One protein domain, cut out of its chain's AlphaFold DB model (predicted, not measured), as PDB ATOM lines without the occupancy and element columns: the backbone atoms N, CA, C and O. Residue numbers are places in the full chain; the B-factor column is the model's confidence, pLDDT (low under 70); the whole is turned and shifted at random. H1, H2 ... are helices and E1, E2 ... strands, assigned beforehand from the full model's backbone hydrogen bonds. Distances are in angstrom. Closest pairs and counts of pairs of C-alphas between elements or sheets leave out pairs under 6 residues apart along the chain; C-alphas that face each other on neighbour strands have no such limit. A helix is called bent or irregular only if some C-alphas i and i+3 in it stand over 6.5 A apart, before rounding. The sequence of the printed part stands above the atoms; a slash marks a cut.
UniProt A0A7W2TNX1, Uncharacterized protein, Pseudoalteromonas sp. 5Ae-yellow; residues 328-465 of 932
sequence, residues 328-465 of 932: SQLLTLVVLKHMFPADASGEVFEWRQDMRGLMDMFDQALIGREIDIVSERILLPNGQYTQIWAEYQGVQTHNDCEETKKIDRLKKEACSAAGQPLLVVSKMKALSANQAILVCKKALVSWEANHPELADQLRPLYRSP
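What this domain is: This is residues 328 to 465 of the 932 residues of an uncharacterized protein of Pseudoalteromonas sp. 5Ae-yellow (UniProt A0A7W2TNX1). What does one see first? A small twisted sheet of four strands stands between helices: H1 and H3, which meet at a steep angle, cover one face, and H2 runs along the other face, over E3 and E4. H4 lies off the sheet, beyond the last residues of H3. What is it made of? The 138 printed residues hold four named helices and four named strands, in the order H1 E1 E2 E3 H2 E4 H3 H4; the sheet's order is E1 E2 E3 E4, mixed, and the class is mixed, helices and strands. How large is it? It is compact, with a radius of gyration of the C-alphas of 14.5 A and spans of 41 by 35 by 26 A.

Where its parts are: Where are the strands? E1 is residues 351 to 353, E2 372 to 375, E3 389 to 393, 12.9 A long, and E4 422 to 426, 12.5 A long. Where are the helices? H1, residues 328 to 339, begins with C-alpha 328 at (7.660, -47.031, 25.407) and is 16.2 A long. H2, residues 402 to 417, is 22.7 A long, and H3, residues 433 to 448, is 22.3 A long. H4, residues 452 to 461, is 15.1 A long, ends with C-alpha 461 at (7.113, -23.752, 30.165), and is only just irregular: C-alphas 457 and 460 are 6.8 A apart.

How they stand to each other: How do the strands pair? E1, E2 and E3 form a meander, each strand the antiparallel neighbour of the one before, with N 352 and O 374 2.8 A apart and N 373 and O 390 2.8 A apart. E3 and E4 are parallel, with N 391 and O 423 2.9 A apart; with H2 between them they form a strand-helix-strand unit, its crossover right-handed. What is on the sheet? H1, at a height of 8.8 A, and H3, at 6.6 A, are on the same face; H2, at 11.0 A, is on the opposite face. The closest C-alphas of E4 and H3, Leu 423 and Ala 443, are 5.2 A apart; those of H2 and E4, Cys 415 and Leu 422, 6.4 A. How do the helices stand? H3, with residues 433 to 440 alone, touches H1 at a steep tilt of 66 degrees, the closest C-alphas, Val 335 and Ile 437, being 6.1 A apart. H3 and H4 are close but not clearly touching, the closest C-alphas, Glu 448 and Ala 455, being 5.1 A apart; every O i to N i+4 pair is within hydrogen-bond range in H1, H2 and H3, but 3 of 6 in H4.

The domain as a whole: How far does it reach? The two C-alphas farthest apart, Ser 345 and Asp 400, are 42.6 A apart, and the printed part has no cut. Which links are long? H1 to E1, E1 to E2 and E2 to E3. Where is confidence low? The mean pLDDT of the printed part is 73.5; residue 349, residues 352 to 372 and residues 394 to 408 are under 70.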
ATOM      1  N   SER A 328       6.717 -47.968  24.776       71.94
ATOM      2  CA  SER A 328       7.660 -47.031  25.407       71.94
ATOM      3  C   SER A 328       7.655 -45.635  24.781       71.94
ATOM      4  O   SER A 328       7.781 -44.663  25.506       71.94
ATOM      5  N   GLN A 329       7.483 -45.523  23.462       74.12
ATOM      6  CA  GLN A 329       7.421 -44.249  22.738       74.12
ATOM      7  C   GLN A 329       6.088 -43.536  23.005       74.12
ATOM      8  O   GLN A 329       6.077 -42.322  23.204       74.12
ATOM      9  N   LEU A 330       4.984 -44.290  23.097       76.38
ATOM     10  CA  LEU A 330       3.687 -43.744  23.504       76.38
ATOM     11  C   LEU A 330       3.760 -43.177  24.928       76.38
ATOM     12  O   LEU A 330       3.325 -42.058  25.180       76.38
ATOM     13  N   LEU A 331       4.382 -43.923  25.845       82.25
ATOM     14  CA  LEU A 331       4.629 -43.470  27.211       82.25
ATOM     15  C   LEU A 331       5.559 -42.238  27.261       82.25
ATOM     16  O   LEU A 331       5.306 -41.335  28.055       82.25
ATOM     17  N   THR A 332       6.577 -42.149  26.393       83.94
ATOM     18  CA  THR A 332       7.398 -40.932  26.232       83.94
ATOM     19  C   THR A 332       6.547 -39.735  25.803       83.94
ATOM     20  O   THR A 332       6.660 -38.682  26.425       83.94
ATOM     21  N   LEU A 333       5.662 -39.884  24.804       83.88
ATOM     22  CA  LEU A 333       4.754 -38.808  24.375       83.88
ATOM     23  C   LEU A 333       3.869 -38.328  25.533       83.88
ATOM     24  O   LEU A 333       3.749 -37.124  25.743       83.88
ATOM     25  N   VAL A 334       3.252 -39.251  26.277       84.62
ATOM     26  CA  VAL A 334       2.390 -38.898  27.419       84.62
ATOM     27  C   VAL A 334       3.186 -38.114  28.465       84.62
ATOM     28  O   VAL A 334       2.736 -37.066  28.916       84.62
ATOM     29  N   VAL A 335       4.406 -38.551  28.795       88.81
ATOM     30  CA  VAL A 335       5.290 -37.801  29.702       88.81
ATOM     31  C   VAL A 335       5.612 -36.406  29.161       88.81
ATOM     32  O   VAL A 335       5.542 -35.453  29.929       88.81
ATOM     33  N   LEU A 336       5.917 -36.257  27.868       88.12
ATOM     34  CA  LEU A 336       6.218 -34.953  27.258       88.12
ATOM     35  C   LEU A 336       5.015 -33.997  27.291       88.12
ATOM     36  O   LEU A 336       5.189 -32.845  27.677       88.12
ATOM     37  N   LYS A 337       3.798 -34.483  27.009       86.38
ATOM     38  CA  LYS A 337       2.548 -33.707  27.145       86.38
ATOM     39  C   LYS A 337       2.291 -33.236  28.580       86.38
ATOM     40  O   LYS A 337       1.815 -32.129  28.796       86.38
ATOM     41  N   HIS A 338       2.623 -34.059  29.576       86.81
ATOM     42  CA  HIS A 338       2.507 -33.671  30.986       86.81
ATOM     43  C   HIS A 338       3.631 -32.735  31.451       86.81
ATOM     44  O   HIS A 338       3.393 -31.888  32.318       86.81
ATOM     45  N   MET A 339       4.836 -32.878  30.883       88.19
ATOM     46  CA  MET A 339       5.975 -31.994  31.142       88.19
ATOM     47  C   MET A 339       5.738 -30.602  30.563       88.19
ATOM     48  O   MET A 339       5.904 -29.640  31.299       88.19
ATOM     49  N   PHE A 340       5.314 -30.497  29.302       87.62
ATOM     50  CA  PHE A 340       5.035 -29.237  28.611       87.62
ATOM     51  C   PHE A 340       3.563 -29.229  28.148       87.62
ATOM     52  O   PHE A 340       3.257 -29.752  27.071       87.62
ATOM     53  N   PRO A 341       2.641 -28.709  28.980       82.50
ATOM     54  CA  PRO A 341       1.201 -28.770  28.725       82.50
ATOM     55  C   PRO A 341       0.677 -27.638  27.828       82.50
ATOM     56  O   PRO A 341      -0.384 -27.789  27.234       82.50
ATOM     57  N   ALA A 342       1.373 -26.500  27.798       82.62
ATOM     58  CA  ALA A 342       0.979 -25.262  27.134       82.62
ATOM     59  C   ALA A 342       2.222 -24.384  26.904       82.62
ATOM     60  O   ALA A 342       3.253 -24.607  27.547       82.62
ATOM     61  N   ASP A 343       2.139 -23.422  25.987       84.31
ATOM     62  CA  ASP A 343       3.235 -22.492  25.690       84.31
ATOM     63  C   ASP A 343       3.179 -21.204  26.544       84.31
ATOM     64  O   ASP A 343       2.404 -21.113  27.500       84.31
ATOM     65  N   ALA A 344       4.011 -20.200  26.233       83.56
ATOM     66  CA  ALA A 344       4.063 -18.944  26.991       83.56
ATOM     67  C   ALA A 344       2.755 -18.123  26.967       83.56
ATOM     68  O   ALA A 344       2.575 -17.260  27.826       83.56
ATOM     69  N   SER A 345       1.849 -18.370  26.012       81.44
ATOM     70  CA  SER A 345       0.520 -17.743  25.959       81.44
ATOM     71  C   SER A 345      -0.514 -18.445  26.849       81.44
ATOM     72  O   SER A 345      -1.559 -17.870  27.155       81.44
ATOM     73  N   GLY A 346      -0.226 -19.678  27.278       79.06
ATOM     74  CA  GLY A 346      -1.174 -20.563  27.951       79.06
ATOM     75  C   GLY A 346      -2.005 -21.435  27.001       79.06
ATOM     76  O   GLY A 346      -2.789 -22.251  27.488       79.06
ATOM     77  N   GLU A 347      -1.829 -21.323  25.680       77.44
ATOM     78  CA  GLU A 347      -2.460 -22.232  24.719       77.44
ATOM     79  C   GLU A 347      -1.806 -23.625  24.729       77.44
ATOM     80  O   GLU A 347      -0.585 -23.783  24.817       77.44
ATOM     81  N   VAL A 348      -2.648 -24.658  24.643       74.75
ATOM     82  CA  VAL A 348      -2.223 -26.059  24.535       74.75
ATOM     83  C   VAL A 348      -1.799 -26.327  23.094       74.75
ATOM     84  O   VAL A 348      -2.616 -26.236  22.184       74.75
ATOM     85  N   PHE A 349      -0.537 -26.701  22.899       65.88
ATOM     86  CA  PHE A 349       0.037 -26.999  21.586       65.88
ATOM     87  C   PHE A 349       0.086 -28.507  21.309       65.88
ATOM     88  O   PHE A 349       0.159 -29.325  22.236       65.88
ATOM     89  N   GLU A 350       0.098 -28.913  20.034       70.56
ATOM     90  CA  GLU A 350       0.189 -30.335  19.716       70.56
ATOM     91  C   GLU A 350       1.625 -30.872  19.778       70.56
ATOM     92  O   GLU A 350       2.601 -30.270  19.320       70.56
ATOM     93  N   TRP A 351       1.740 -32.087  20.308       70.62
ATOM     94  CA  TRP A 351       2.944 -32.902  20.213       70.62
ATOM     95  C   TRP A 351       2.772 -33.919  19.087       70.62
ATOM     96  O   TRP A 351       1.968 -34.852  19.204       70.62
ATOM     97  N   ARG A 352       3.547 -33.757  18.015       65.44
ATOM     98  CA  ARG A 352       3.503 -34.599  16.819       65.44
ATOM     99  C   ARG A 352       4.551 -35.704  16.925       65.44
ATOM    100  O   ARG A 352       5.686 -35.472  17.333       65.44
ATOM    101  N   GLN A 353       4.179 -36.927  16.565       58.03
ATOM    102  CA  GLN A 353       5.124 -38.039  16.480       58.03
ATOM    103  C   GLN A 353       5.611 -38.205  15.041       58.03
ATOM    104  O   GLN A 353       4.818 -38.128  14.107       58.03
ATOM    105  N   ASP A 354       6.894 -38.517  14.887       54.91
ATOM    106  CA  ASP A 354       7.500 -39.030  13.660       54.91
ATOM    107  C   ASP A 354       7.405 -38.083  12.444       54.91
ATOM    108  O   ASP A 354       7.143 -38.478  11.304       54.91
ATOM    109  N   MET A 355       7.668 -36.794  12.688       46.03
ATOM    110  CA  MET A 355       7.758 -35.741  11.668       46.03
ATOM    111  C   MET A 355       9.064 -35.853  10.848       46.03
ATOM    112  O   MET A 355       9.884 -34.932  10.868       46.03
ATOM    113  N   ARG A 356       9.270 -36.947  10.089       41.72
ATOM    114  CA  ARG A 356      10.471 -37.194   9.233       41.72
ATOM    115  C   ARG A 356      10.578 -36.269   7.998       41.72
ATOM    116  O   ARG A 356      10.881 -36.730   6.899       41.72
ATOM    117  N   GLY A 357      10.206 -35.000   8.162       37.09
ATOM    118  CA  GLY A 357      10.000 -33.983   7.123       37.09
ATOM    119  C   GLY A 357       9.827 -32.560   7.642       37.09
ATOM    120  O   GLY A 357       9.479 -31.672   6.881       37.09
ATOM    121  N   LEU A 358      10.096 -32.320   8.929       37.03
ATOM    122  CA  LEU A 358      10.594 -31.009   9.360       37.03
ATOM    123  C   LEU A 358      12.112 -30.874   9.122       37.03
ATOM    124  O   LEU A 358      12.696 -29.845   9.437       37.03
ATOM    125  N   MET A 359      12.750 -31.909   8.562       39.53
ATOM    126  CA  MET A 359      14.193 -31.980   8.312       39.53
ATOM    127  C   MET A 359      14.585 -31.587   6.875       39.53
ATOM    128  O   MET A 359      15.624 -32.025   6.399       39.53
ATOM    129  N   ASP A 360      13.818 -30.724   6.197       38.25
ATOM    130  CA  ASP A 360      14.160 -30.202   4.853       38.25
ATOM    131  C   ASP A 360      15.541 -29.504   4.786       38.25
ATOM    132  O   ASP A 360      16.091 -29.329   3.702       38.25
ATOM    133  N   MET A 361      16.127 -29.116   5.929       39.78
ATOM    134  CA  MET A 361      17.488 -28.559   6.002       39.78
ATOM    135  C   MET A 361      18.605 -29.607   6.146       39.78
ATOM    136  O   MET A 361      19.775 -29.230   6.139       39.78
ATOM    137  N   PHE A 362      18.284 -30.895   6.319       41.03
ATOM    138  CA  PHE A 362      19.267 -31.933   6.631       41.03
ATOM    139  C   PHE A 362      19.264 -33.047   5.590       41.03
ATOM    140  O   PHE A 362      18.234 -33.621   5.247       41.03
ATOM    141  N   ASP A 363      20.464 -33.301   5.070       38.47
ATOM    142  CA  ASP A 363      20.718 -34.023   3.829       38.47
ATOM    143  C   ASP A 363      20.031 -35.402   3.758       38.47
ATOM    144  O   ASP A 363      19.924 -36.122   4.756       38.47
ATOM    145  N   GLN A 364      19.597 -35.802   2.558       40.28
ATOM    146  CA  GLN A 364      18.614 -36.883   2.334       40.28
ATOM    147  C   GLN A 364      19.061 -38.293   2.792       40.28
ATOM    148  O   GLN A 364      18.278 -39.241   2.761       40.28
ATOM    149  N   ALA A 365      20.303 -38.436   3.259       38.41
ATOM    150  CA  ALA A 365      20.895 -39.664   3.787       38.41
ATOM    151  C   ALA A 365      20.533 -39.985   5.259       38.41
ATOM    152  O   ALA A 365      20.993 -40.996   5.788       38.41
ATOM    153  N   LEU A 366      19.759 -39.136   5.945       42.22
ATOM    154  CA  LEU A 366      19.606 -39.169   7.412       42.22
ATOM    155  C   LEU A 366      18.366 -39.912   7.950       42.22
ATOM    156  O   LEU A 366      18.158 -39.972   9.161       42.22
ATOM    157  N   ILE A 367      17.524 -40.488   7.086       37.31
ATOM    158  CA  ILE A 367      16.208 -41.004   7.498       37.31
ATOM    159  C   ILE A 367      16.234 -42.510   7.803       37.31
ATOM    160  O   ILE A 367      16.072 -43.343   6.911       37.31
ATOM    161  N   GLY A 368      16.259 -42.852   9.097       43.62
ATOM    162  CA  GLY A 368      15.632 -44.081   9.598       43.62
ATOM    163  C   GLY A 368      16.408 -44.867  10.655       43.62
ATOM    164  O   GLY A 368      17.397 -45.519  10.328       43.62
ATOM    165  N   ARG A 369      15.858 -44.893  11.883       42.53
ATOM    166  CA  ARG A 369      15.920 -45.986  12.894       42.53
ATOM    167  C   ARG A 369      15.168 -45.629  14.191       42.53
ATOM    168  O   ARG A 369      14.739 -46.538  14.901       42.53
ATOM    169  N   GLU A 370      14.957 -44.340  14.453       51.66
ATOM    170  CA  GLU A 370      14.399 -43.802  15.708       51.66
ATOM    171  C   GLU A 370      13.008 -43.164  15.513       51.66
ATOM    172  O   GLU A 370      12.538 -43.047  14.380       51.66
ATOM    173  N   ILE A 371      12.340 -42.772  16.609       53.00
ATOM    174  CA  ILE A 371      11.166 -41.880  16.558       53.00
ATOM    175  C   ILE A 371      11.540 -40.533  17.157       53.00
ATOM    176  O   ILE A 371      11.927 -40.456  18.327       53.00
ATOM    177  N   ASP A 372      11.291 -39.500  16.358       65.00
ATOM    178  CA  ASP A 372      11.384 -38.102  16.740       65.00
ATOM    179  C   ASP A 372       9.996 -37.602  17.130       65.00
ATOM    180  O   ASP A 372       9.075 -37.559  16.313       65.00
ATOM    181  N   ILE A 373       9.824 -37.253  18.400       71.38
ATOM    182  CA  ILE A 373       8.630 -36.578  18.899       71.38
ATOM    183  C   ILE A 373       8.936 -35.082  18.863       71.38
ATOM    184  O   ILE A 373       9.894 -34.642  19.490       71.38
ATOM    185  N   VAL A 374       8.153 -34.308  18.118       73.25
ATOM    186  CA  VAL A 374       8.410 -32.885  17.867       73.25
ATOM    187  C   VAL A 374       7.177 -32.084  18.253       73.25
ATOM    188  O   VAL A 374       6.061 -32.428  17.856       73.25
ATOM    189  N   SER A 375       7.348 -31.019  19.031       76.56
ATOM    190  CA  SER A 375       6.257 -30.076  19.267       76.56
ATOM    191  C   SER A 375       5.915 -29.312  17.985       76.56
ATOM    192  O   SER A 375       6.747 -29.107  17.092       76.56
ATOM    193  N   GLU A 376       4.697 -28.796  17.917       75.06
ATOM    194  CA  GLU A 376       4.428 -27.627  17.083       75.06
ATOM    195  C   GLU A 376       5.319 -26.438  17.482       75.06
ATOM    196  O   GLU A 376       6.080 -26.493  18.455       75.06
ATOM    197  N   ARG A 377       5.274 -25.364  16.691       76.38
ATOM    198  CA  ARG A 377       5.981 -24.131  17.037       76.38
ATOM    199  C   ARG A 377       5.328 -23.511  18.271       76.38
ATOM    200  O   ARG A 377       4.235 -22.974  18.162       76.38
ATOM    201  N   ILE A 378       6.018 -23.578  19.403       81.06
ATOM    202  CA  ILE A 378       5.576 -23.031  20.688       81.06
ATOM    203  C   ILE A 378       6.110 -21.618  20.883       81.06
ATOM    204  O   ILE A 378       7.259 -21.341  20.521       81.06
ATOM    205  N   LEU A 379       5.305 -20.739  21.478       80.00
ATOM    206  CA  LEU A 379       5.748 -19.411  21.882       80.00
ATOM    207  C   LEU A 379       6.619 -19.497  23.145       80.00
ATOM    208  O   LEU A 379       6.203 -20.031  24.175       80.00
ATOM    209  N   LEU A 380       7.827 -18.942  23.072       82.69
ATOM    210  CA  LEU A 380       8.719 -18.744  24.212       82.69
ATOM    211  C   LEU A 380       8.414 -17.415  24.936       82.69
ATOM    212  O   LEU A 380       7.912 -16.478  24.312       82.69
ATOM    213  N   PRO A 381       8.797 -17.261  26.221       80.06
ATOM    214  CA  PRO A 381       8.598 -16.016  26.978       80.06
ATOM    215  C   PRO A 381       9.267 -14.764  26.378       80.06
ATOM    216  O   PRO A 381       8.922 -13.647  26.752       80.06
ATOM    217  N   ASN A 382      10.222 -14.932  25.457       80.38
ATOM    218  CA  ASN A 382      10.882 -13.845  24.723       80.38
ATOM    219  C   ASN A 382      10.165 -13.452  23.408       80.38
ATOM    220  O   ASN A 382      10.685 -12.629  22.657       80.38
ATOM    221  N   GLY A 383       9.008 -14.053  23.104       77.44
ATOM    222  CA  GLY A 383       8.233 -13.800  21.886       77.44
ATOM    223  C   GLY A 383       8.692 -14.571  20.641       77.44
ATOM    224  O   GLY A 383       8.134 -14.361  19.565       77.44
ATOM    225  N   GLN A 384       9.693 -15.451  20.745       81.25
ATOM    226  CA  GLN A 384      10.142 -16.292  19.631       81.25
ATOM    227  C   GLN A 384       9.374 -17.615  19.568       81.25
ATOM    228  O   GLN A 384       8.988 -18.174  20.592       81.25
ATOM    229  N   TYR A 385       9.210 -18.152  18.359       76.94
ATOM    230  CA  TYR A 385       8.650 -19.485  18.142       76.94
ATOM    231  C   TYR A 385       9.766 -20.525  17.988       76.94
ATOM    232  O   TYR A 385      10.587 -20.407  17.079       76.94
ATOM    233  N   THR A 386       9.767 -21.572  18.818       80.69
ATOM    234  CA  THR A 386      10.714 -22.704  18.721       80.69
ATOM    235  C   THR A 386       9.991 -24.050  18.643       80.69
ATOM    236  O   THR A 386       8.774 -24.112  18.792       80.69
ATOM    237  N   GLN A 387      10.722 -25.138  18.398       82.69
ATOM    238  CA  GLN A 387      10.192 -26.504  18.426       82.69
ATOM    239  C   GLN A 387      11.054 -27.378  19.330       82.69
ATOM    240  O   GLN A 387      12.272 -27.420  19.168       82.69
ATOM    241  N   ILE A 388      10.421 -28.095  20.258       82.62
ATOM    242  CA  ILE A 388      11.084 -29.072  21.118       82.62
ATOM    243  C   ILE A 388      11.104 -30.412  20.391       82.62
ATOM    244  O   ILE A 388      10.052 -30.964  20.071       82.62
ATOM    245  N   TRP A 389      12.296 -30.956  20.184       82.75
ATOM    246  CA  TRP A 389      12.513 -32.306  19.686       82.75
ATOM    247  C   TRP A 389      12.826 -33.250  20.845       82.75
ATOM    248  O   TRP A 389      13.546 -32.896  21.778       82.75
ATOM    249  N   ALA A 390      12.334 -34.482  20.772       81.12
ATOM    250  CA  ALA A 390      12.675 -35.562  21.684       81.12
ATOM    251  C   ALA A 390      12.920 -36.866  20.910       81.12
ATOM    252  O   ALA A 390      12.115 -37.282  20.082       81.12
ATOM    253  N   GLU A 391      14.046 -37.506  21.203       79.81
ATOM    254  CA  GLU A 391      14.660 -38.602  20.448       79.81
ATOM    255  C   GLU A 391      14.704 -39.851  21.334       79.81
ATOM    256  O   GLU A 391      15.387 -39.850  22.357       79.81
ATOM    257  N   TYR A 392      13.940 -40.901  21.008       74.62
ATOM    258  CA  TYR A 392      13.893 -42.102  21.854       74.62
ATOM    259  C   TYR A 392      14.905 -43.175  21.428       74.62
ATOM    260  O   TYR A 392      14.585 -44.041  20.605       74.62
ATOM    261  N   GLN A 393      16.064 -43.183  22.095       72.88
ATOM    262  CA  GLN A 393      17.170 -44.111  21.837       72.88
ATOM    263  C   GLN A 393      16.883 -45.515  22.394       72.88
ATOM    264  O   GLN A 393      17.196 -45.843  23.544       72.88
ATOM    265  N   GLY A 394      16.205 -46.346  21.595       55.59
ATOM    266  CA  GLY A 394      15.489 -47.537  22.076       55.59
ATOM    267  C   GLY A 394      16.197 -48.897  21.961       55.59
ATOM    268  O   GLY A 394      15.756 -49.859  22.602       55.59
ATOM    269  N   VAL A 395      17.259 -49.025  21.156       55.31
ATOM    270  CA  VAL A 395      17.889 -50.320  20.810       55.31
ATOM    271  C   VAL A 395      19.395 -50.281  21.075       55.31
ATOM    272  O   VAL A 395      20.048 -49.282  20.825       55.31
ATOM    273  N   GLN A 396      19.967 -51.371  21.590       44.62
ATOM    274  CA  GLN A 396      21.371 -51.384  22.024       44.62
ATOM    275  C   GLN A 396      22.357 -51.313  20.845       44.62
ATOM    276  O   GLN A 396      23.344 -50.593  20.926       44.62
ATOM    277  N   THR A 397      22.002 -51.928  19.712       47.00
ATOM    278  CA  THR A 397      22.736 -51.852  18.435       47.00
ATOM    279  C   THR A 397      22.778 -50.450  17.814       47.00
ATOM    280  O   THR A 397      23.495 -50.243  16.840       47.00
ATOM    281  N   HIS A 398      22.022 -49.484  18.353       51.78
ATOM    282  CA  HIS A 398      22.082 -48.080  17.941       51.78
ATOM    283  C   HIS A 398      23.462 -47.486  18.275       51.78
ATOM    284  O   HIS A 398      24.127 -46.912  17.419       51.78
ATOM    285  N   ASN A 399      23.960 -47.766  19.483       52.62
ATOM    286  CA  ASN A 399      25.247 -47.267  19.977       52.62
ATOM    287  C   ASN A 399      26.467 -47.927  19.314       52.62
ATOM    288  O   ASN A 399      27.576 -47.409  19.435       52.62
ATOM    289  N   ASP A 400      26.272 -49.041  18.608       56.66
ATOM    290  CA  ASP A 400      27.337 -49.799  17.939       56.66
ATOM    291  C   ASP A 400      27.375 -49.543  16.418       56.66
ATOM    292  O   ASP A 400      28.303 -49.966  15.732       56.66
ATOM    293  N   CYS A 401      26.382 -48.832  15.875       60.12
ATOM    294  CA  CYS A 401      26.232 -48.574  14.445       60.12
ATOM    295  C   CYS A 401      26.854 -47.223  14.039       60.12
ATOM    296  O   CYS A 401      26.390 -46.163  14.458       60.12
ATOM    297  N   GLU A 402      27.871 -47.237  13.174       65.25
ATOM    298  CA  GLU A 402      28.553 -46.007  12.732       65.25
ATOM    299  C   GLU A 402      27.673 -45.077  11.878       65.25
ATOM    300  O   GLU A 402      27.740 -43.859  12.046       65.25
ATOM    301  N   GLU A 403      26.792 -45.613  11.020       57.75
ATOM    302  CA  GLU A 403      25.807 -44.786  10.296       57.75
ATOM    303  C   GLU A 403      24.917 -44.020  11.276       57.75
ATOM    304  O   GLU A 403      24.740 -42.813  11.155       57.75
ATOM    305  N   THR A 404      24.408 -44.719  12.288       59.22
ATOM    306  CA  THR A 404      23.569 -44.145  13.338       59.22
ATOM    307  C   THR A 404      24.295 -43.019  14.076       59.22
ATOM    308  O   THR A 404      23.778 -41.910  14.147       59.22
ATOM    309  N   LYS A 405      25.530 -43.245  14.548       67.50
ATOM    310  CA  LYS A 405      26.324 -42.207  15.234       67.50
ATOM    311  C   LYS A 405      26.541 -40.961  14.371       67.50
ATOM    312  O   LYS A 405      26.663 -39.858  14.907       67.50
ATOM    313  N   LYS A 406      26.618 -41.131  13.046       68.62
ATOM    314  CA  LYS A 406      26.689 -40.029  12.081       68.62
ATOM    315  C   LYS A 406      25.355 -39.278  11.985       68.62
ATOM    316  O   LYS A 406      25.388 -38.049  11.971       68.62
ATOM    317  N   ILE A 407      24.217 -39.981  11.973       65.06
ATOM    318  CA  ILE A 407      22.872 -39.376  11.989       65.06
ATOM    319  C   ILE A 407      22.665 -38.552  13.266       65.06
ATOM    320  O   ILE A 407      22.414 -37.352  13.174       65.06
ATOM    321  N   ASP A 408      22.861 -39.156  14.442       68.06
ATOM    322  CA  ASP A 408      22.705 -38.504  15.751       68.06
ATOM    323  C   ASP A 408      23.554 -37.228  15.866       68.06
ATOM    324  O   ASP A 408      23.149 -36.255  16.502       68.06
ATOM    325  N   ARG A 409      24.757 -37.226  15.274       74.50
ATOM    326  CA  ARG A 409      25.658 -36.067  15.270       74.50
ATOM    327  C   ARG A 409      25.120 -34.944  14.389       74.50
ATOM    328  O   ARG A 409      24.953 -33.831  14.878       74.50
ATOM    329  N   LEU A 410      24.797 -35.250  13.132       71.31
ATOM    330  CA  LEU A 410      24.271 -34.268  12.181       71.31
ATOM    331  C   LEU A 410      22.959 -33.652  12.684       71.31
ATOM    332  O   LEU A 410      22.763 -32.452  12.544       71.31
ATOM    333  N   LYS A 411      22.111 -34.442  13.357       72.25
ATOM    334  CA  LYS A 411      20.861 -33.991  13.987       72.25
ATOM    335  C   LYS A 411      21.059 -33.146  15.259       72.25
ATOM    336  O   LYS A 411      20.198 -32.333  15.591       72.25
ATOM    337  N   LYS A 412      22.194 -33.272  15.954       75.50
ATOM    338  CA  LYS A 412      22.588 -32.348  17.037       75.50
ATOM    339  C   LYS A 412      23.113 -31.026  16.473       75.50
ATOM    340  O   LYS A 412      22.718 -29.972  16.963       75.50
ATOM    341  N   GLU A 413      23.912 -31.086  15.405       73.69
ATOM    342  CA  GLU A 413      24.448 -29.922  14.679       73.69
ATOM    343  C   GLU A 413      23.317 -29.054  14.084       73.69
ATOM    344  O   GLU A 413      23.152 -27.921  14.535       73.69
ATOM    345  N   ALA A 414      22.432 -29.622  13.248       71.19
ATOM    346  CA  ALA A 414      21.085 -29.877  13.764       71.19
ATOM    347  C   ALA A 414      20.299 -28.743  14.422       71.19
ATOM    348  O   ALA A 414      20.265 -27.576  14.024       71.19
ATOM    349  N   CYS A 415      19.589 -29.188  15.454       74.38
ATOM    350  CA  CYS A 415      18.761 -28.372  16.313       74.38
ATOM    351  C   CYS A 415      19.583 -27.254  16.981       74.38
ATOM    352  O   CYS A 415      19.050 -26.167  17.188       74.38
ATOM    353  N   SER A 416      20.888 -27.460  17.230       76.38
ATOM    354  CA  SER A 416      21.768 -26.423  17.781       76.38
ATOM    355  C   SER A 416      21.902 -25.209  16.856       76.38
ATOM    356  O   SER A 416      21.814 -24.082  17.338       76.38
ATOM    357  N   ALA A 417      22.072 -25.403  15.543       73.62
ATOM    358  CA  ALA A 417      22.131 -24.302  14.577       73.62
ATOM    359  C   ALA A 417      20.777 -23.583  14.417       73.62
ATOM    360  O   ALA A 417      20.739 -22.392  14.117       73.62
ATOM    361  N   ALA A 418      19.670 -24.296  14.644       72.31
ATOM    362  CA  ALA A 418      18.311 -23.762  14.570       72.31
ATOM    363  C   ALA A 418      17.787 -23.153  15.892       72.31
ATOM    364  O   ALA A 418      16.651 -22.682  15.922       72.31
ATOM    365  N   GLY A 419      18.557 -23.190  16.990       73.75
ATOM    366  CA  GLY A 419      18.095 -22.750  18.317       73.75
ATOM    367  C   GLY A 419      16.969 -23.616  18.913       73.75
ATOM    368  O   GLY A 419      16.164 -23.138  19.711       73.75
ATOM    369  N   GLN A 420      16.880 -24.881  18.499       81.31
ATOM    370  CA  GLN A 420      15.824 -25.819  18.882       81.31
ATOM    371  C   GLN A 420      16.316 -26.799  19.965       81.31
ATOM    372  O   GLN A 420      17.404 -27.368  19.829       81.31
ATOM    373  N   PRO A 421      15.546 -27.050  21.041       83.62
ATOM    374  CA  PRO A 421      15.896 -28.068  22.029       83.62
ATOM    375  C   PRO A 421      15.814 -29.486  21.456       83.62
ATOM    376  O   PRO A 421      14.822 -29.829  20.814       83.62
ATOM    377  N   LEU A 422      16.809 -30.330  21.749       85.62
ATOM    378  CA  LEU A 422      16.826 -31.752  21.382       85.62
ATOM    379  C   LEU A 422      17.058 -32.624  22.623       85.62
ATOM    380  O   LEU A 422      18.160 -32.699  23.164       85.62
ATOM    381  N   LEU A 423      15.999 -33.299  23.064       87.50
ATOM    382  CA  LEU A 423      15.969 -34.141  24.255       87.50
ATOM    383  C   LEU A 423      16.262 -35.603  23.894       87.50
ATOM    384  O   LEU A 423      15.383 -36.324  23.427       87.50
ATOM    385  N   VAL A 424      17.484 -36.068  24.150       85.62
ATOM    386  CA  VAL A 424      17.876 -37.466  23.899       85.62
ATOM    387  C   VAL A 424      17.377 -38.369  25.037       85.62
ATOM    388  O   VAL A 424      18.001 -38.489  26.093       85.62
ATOM    389  N   VAL A 425      16.217 -38.997  24.843       85.44
ATOM    390  CA  VAL A 425      15.545 -39.859  25.825       85.44
ATOM    391  C   VAL A 425      16.086 -41.285  25.736       85.44
ATOM    392  O   VAL A 425      15.760 -42.050  24.829       85.44
ATOM    393  N   SER A 426      16.890 -41.678  26.723       80.12
ATOM    394  CA  SER A 426      17.471 -43.023  26.788       80.12
ATOM    395  C   SER A 426      16.423 -44.134  26.964       80.12
ATOM    396  O   SER A 426      15.399 -43.951  27.629       80.12
ATOM    397  N   LYS A 427      16.747 -45.338  26.471       78.06
ATOM    398  CA  LYS A 427      15.977 -46.577  26.668       78.06
ATOM    399  C   LYS A 427      15.459 -46.747  28.102       78.06
ATOM    400  O   LYS A 427      16.224 -46.798  29.070       78.06
ATOM    401  N   MET A 428      14.151 -46.956  28.234       80.50
ATOM    402  CA  MET A 428      13.527 -47.303  29.512       80.50
ATOM    403  C   MET A 428      13.891 -48.739  29.916       80.50
ATOM    404  O   MET A 428      13.674 -49.677  29.150       80.50
ATOM    405  N   LYS A 429      14.410 -48.932  31.140       74.44
ATOM    406  CA  LYS A 429      14.704 -50.275  31.689       74.44
ATOM    407  C   LYS A 429      13.443 -51.092  31.997       74.44
ATOM    408  O   LYS A 429      13.478 -52.314  31.933       74.44
ATOM    409  N   ALA A 430      12.348 -50.412  32.327       80.06
ATOM    410  CA  ALA A 430      11.031 -50.984  32.576       80.06
ATOM    411  C   ALA A 430       9.960 -50.026  32.039       80.06
ATOM    412  O   ALA A 430      10.146 -48.809  32.068       80.06
ATOM    413  N   LEU A 431       8.841 -50.567  31.557       81.50
ATOM    414  CA  LEU A 431       7.738 -49.781  30.999       81.50
ATOM    415  C   LEU A 431       6.810 -49.290  32.126       81.50
ATOM    416  O   LEU A 431       5.792 -49.914  32.415       81.50
ATOM    417  N   SER A 432       7.182 -48.195  32.790       87.38
ATOM    418  CA  SER A 432       6.394 -47.582  33.868       87.38
ATOM    419  C   SER A 432       6.478 -46.055  33.843       87.38
ATOM    420  O   SER A 432       7.498 -45.496  33.437       87.38
ATOM    421  N   ALA A 433       5.425 -45.376  34.316       87.81
ATOM    422  CA  ALA A 433       5.382 -43.912  34.401       87.81
ATOM    423  C   ALA A 433       6.587 -43.346  35.178       87.81
ATOM    424  O   ALA A 433       7.251 -42.434  34.692       87.81
ATOM    425  N   ASN A 434       6.954 -43.964  36.308       90.31
ATOM    426  CA  ASN A 434       8.158 -43.619  37.076       90.31
ATOM    427  C   ASN A 434       9.434 -43.644  36.226       90.31
ATOM    428  O   ASN A 434      10.205 -42.685  36.232       90.31
ATOM    429  N   GLN A 435       9.664 -44.736  35.491       88.88
ATOM    430  CA  GLN A 435      10.872 -44.885  34.686       88.88
ATOM    431  C   GLN A 435      10.878 -43.921  33.494       88.88
ATOM    432  O   GLN A 435      11.940 -43.405  33.149       88.88
ATOM    433  N   ALA A 436       9.715 -43.661  32.894       88.38
ATOM    434  CA  ALA A 436       9.557 -42.737  31.777       88.38
ATOM    435  C   ALA A 436       9.802 -41.278  32.192       88.38
ATOM    436  O   ALA A 436      10.639 -40.604  31.595       88.38
ATOM    437  N   ILE A 437       9.166 -40.820  33.277       92.19
ATOM    438  CA  ILE A 437       9.399 -39.493  33.865       92.19
ATOM    439  C   ILE A 437      10.883 -39.328  34.223       92.19
ATOM    440  O   ILE A 437      11.468 -38.282  33.946       92.19
ATOM    441  N   LEU A 438      11.522 -40.365  34.780       91.50
ATOM    442  CA  LEU A 438      12.945 -40.336  35.114       91.50
ATOM    443  C   LEU A 438      13.850 -40.170  33.881       91.50
ATOM    444  O   LEU A 438      14.795 -39.384  33.948       91.50
ATOM    445  N   VAL A 439      13.604 -40.883  32.772       89.69
ATOM    446  CA  VAL A 439      14.449 -40.742  31.566       89.69
ATOM    447  C   VAL A 439      14.206 -39.422  30.838       89.69
ATOM    448  O   VAL A 439      15.181 -38.790  30.441       89.69
ATOM    449  N   CYS A 440      12.962 -38.940  30.745       89.88
ATOM    450  CA  CYS A 440      12.668 -37.644  30.124       89.88
ATOM    451  C   CYS A 440      13.243 -36.474  30.939       89.88
ATOM    452  O   CYS A 440      13.862 -35.579  30.369       89.88
ATOM    453  N   LYS A 441      13.142 -36.510  32.278       91.12
ATOM    454  CA  LYS A 441      13.797 -35.513  33.144       91.12
ATOM    455  C   LYS A 441      15.320 -35.539  33.015       91.12
ATOM    456  O   LYS A 441      15.935 -34.480  33.003       91.12
ATOM    457  N   LYS A 442      15.939 -36.720  32.897       90.12
ATOM    458  CA  LYS A 442      17.390 -36.827  32.659       90.12
ATOM    459  C   LYS A 442      17.802 -36.274  31.297       90.12
ATOM    460  O   LYS A 442      18.824 -35.603  31.232       90.12
ATOM    461  N   ALA A 443      17.015 -36.518  30.249       88.88
ATOM    462  CA  ALA A 443      17.247 -35.936  28.928       88.88
ATOM    463  C   ALA A 443      17.195 -34.401  28.977       88.88
ATOM    464  O   ALA A 443      18.094 -33.746  28.461       88.88
ATOM    465  N   LEU A 444      16.198 -33.840  29.673       88.88
ATOM    466  CA  LEU A 444      16.055 -32.397  29.873       88.88
ATOM    467  C   LEU A 444      17.233 -31.797  30.648       88.88
ATOM    468  O   LEU A 444      17.913 -30.934  30.110       88.88
ATOM    469  N   VAL A 445      17.557 -32.314  31.838       89.00
ATOM    470  CA  VAL A 445      18.702 -31.830  32.638       89.00
ATOM    471  C   VAL A 445      20.029 -31.960  31.876       89.00
ATOM    472  O   VAL A 445      20.877 -31.073  31.946       89.00
ATOM    473  N   SER A 446      20.213 -33.044  31.112       86.56
ATOM    474  CA  SER A 446      21.405 -33.226  30.278       86.56
ATOM    475  C   SER A 446      21.458 -32.266  29.090       86.56
ATOM    476  O   SER A 446      22.553 -31.986  28.609       86.56
ATOM    477  N   TRP A 447      20.321 -31.785  28.588       87.44
ATOM    478  CA  TRP A 447      20.273 -30.762  27.547       87.44
ATOM    479  C   TRP A 447      20.513 -29.367  28.144       87.44
ATOM    480  O   TRP A 447      21.372 -28.641  27.650       87.44
ATOM    481  N   GLU A 448      19.861 -29.032  29.264       87.12
ATOM    482  CA  GLU A 448      20.036 -27.748  29.963       87.12
ATOM    483  C   GLU A 448      21.499 -27.480  30.339       87.12
ATOM    484  O   GLU A 448      21.988 -26.367  30.160       87.12
ATOM    485  N   ALA A 449      22.220 -28.506  30.809       85.50
ATOM    486  CA  ALA A 449      23.634 -28.399  31.172       85.50
ATOM    487  C   ALA A 449      24.560 -28.050  29.989       85.50
ATOM    488  O   ALA A 449      25.646 -27.521  30.210       85.50
ATOM    489  N   ASN A 450      24.142 -28.339  28.751       81.38
ATOM    490  CA  ASN A 450      24.896 -28.030  27.531       81.38
ATOM    491  C   ASN A 450      24.426 -26.731  26.846       81.38
ATOM    492  O   ASN A 450      25.152 -26.191  26.015       81.38
ATOM    493  N   HIS A 451      23.237 -26.219  27.190       83.19
ATOM    494  CA  HIS A 451      22.621 -25.045  26.558       83.19
ATOM    495  C   HIS A 451      21.984 -24.089  27.595       83.19
ATOM    496  O   HIS A 451      20.779 -23.823  27.524       83.19
ATOM    497  N   PRO A 452      22.756 -23.553  28.564       82.56
ATOM    498  CA  PRO A 452      22.209 -22.799  29.699       82.56
ATOM    499  C   PRO A 452      21.390 -21.562  29.288       82.56
ATOM    500  O   PRO A 452      20.331 -21.317  29.861       82.56
ATOM    501  N   GLU A 453      21.815 -20.835  28.251       79.56
ATOM    502  CA  GLU A 453      21.139 -19.621  27.757       79.56
ATOM    503  C   GLU A 453      19.746 -19.892  27.154       79.56
ATOM    504  O   GLU A 453      18.855 -19.043  27.211       79.56
ATOM    505  N   LEU A 454      19.538 -21.091  26.593       77.94
ATOM    506  CA  LEU A 454      18.236 -21.540  26.086       77.94
ATOM    507  C   LEU A 454      17.408 -22.213  27.192       77.94
ATOM    508  O   LEU A 454      16.182 -22.119  27.187       77.94
ATOM    509  N   ALA A 455      18.059 -22.856  28.166       83.44
ATOM    510  CA  ALA A 455      17.396 -23.482  29.309       83.44
ATOM    511  C   ALA A 455      16.566 -22.479  30.126       83.44
ATOM    512  O   ALA A 455      15.423 -22.771  30.480       83.44
ATOM    513  N   ASP A 456      17.095 -21.273  30.349       82.81
ATOM    514  CA  ASP A 456      16.392 -20.197  31.061       82.81
ATOM    515  C   ASP A 456      15.076 -19.781  30.369       82.81
ATOM    516  O   ASP A 456      14.125 -19.382  31.042       82.81
ATOM    517  N   GLN A 457      14.977 -19.941  29.043       80.56
ATOM    518  CA  GLN A 457      13.773 -19.629  28.261       80.56
ATOM    519  C   GLN A 457      12.729 -20.757  28.293       80.56
ATOM    520  O   GLN A 457      11.536 -20.488  28.159       80.56
ATOM    521  N   LEU A 458      13.154 -22.012  28.488       82.69
ATOM    522  CA  LEU A 458      12.262 -23.178  28.550       82.69
ATOM    523  C   LEU A 458      11.779 -23.528  29.958       82.69
ATOM    524  O   LEU A 458      10.676 -24.059  30.082       82.69
ATOM    525  N   ARG A 459      12.545 -23.222  31.014       86.62
ATOM    526  CA  ARG A 459      12.144 -23.481  32.413       86.62
ATOM    527  C   ARG A 459      10.734 -23.007  32.786       86.62
ATOM    528  O   ARG A 459      10.055 -23.767  33.473       86.62
ATOM    529  N   PRO A 460      10.248 -21.830  32.345       85.31
ATOM    530  CA  PRO A 460       8.886 -21.388  32.654       85.31
ATOM    531  C   PRO A 460       7.781 -22.255  32.030       85.31
ATOM    532  O   PRO A 460       6.650 -22.223  32.508       85.31
ATOM    533  N   LEU A 461       8.090 -23.011  30.971       84.00
ATOM    534  CA  LEU A 461       7.113 -23.752  30.165       84.00
ATOM    535  C   LEU A 461       6.919 -25.204  30.613       84.00
ATOM    536  O   LEU A 461       5.966 -25.852  30.175       84.00
ATOM    537  N   TYR A 462       7.811 -25.738  31.455       87.56
ATOM    538  CA  TYR A 462       7.754 -27.138  31.869       87.56
ATOM    539  C   TYR A 462       7.541 -27.347  33.366       87.56
ATOM    540  O   TYR A 462       7.992 -26.591  34.223       87.56
ATOM    541  N   ARG A 463       6.872 -28.453  33.691       88.69
ATOM    542  CA  ARG A 463       6.549 -28.872  35.057       88.69
ATOM    543  C   ARG A 463       6.889 -30.338  35.300       88.69
ATOM    544  O   ARG A 463       7.142 -31.113  34.381       88.69
ATOM    545  N   SER A 464       6.901 -30.738  36.570       87.00
ATOM    546  CA  SER A 464       7.025 -32.153  36.936       87.00
ATOM    547  C   SER A 464       5.702 -32.891  36.695       87.00
ATOM    548  O   SER A 464       4.709 -32.506  37.307       87.00
ATOM    549  N   PRO A 465       5.674 -33.966  35.882       89.69
ATOM    550  CA  PRO A 465       4.478 -34.784  35.698       89.69
ATOM    551  C   PRO A 465       4.059 -35.501  36.978       89.69
ATOM    552  O   PRO A 465       4.912 -35.964  37.743       89.69
TER     553      PRO A 465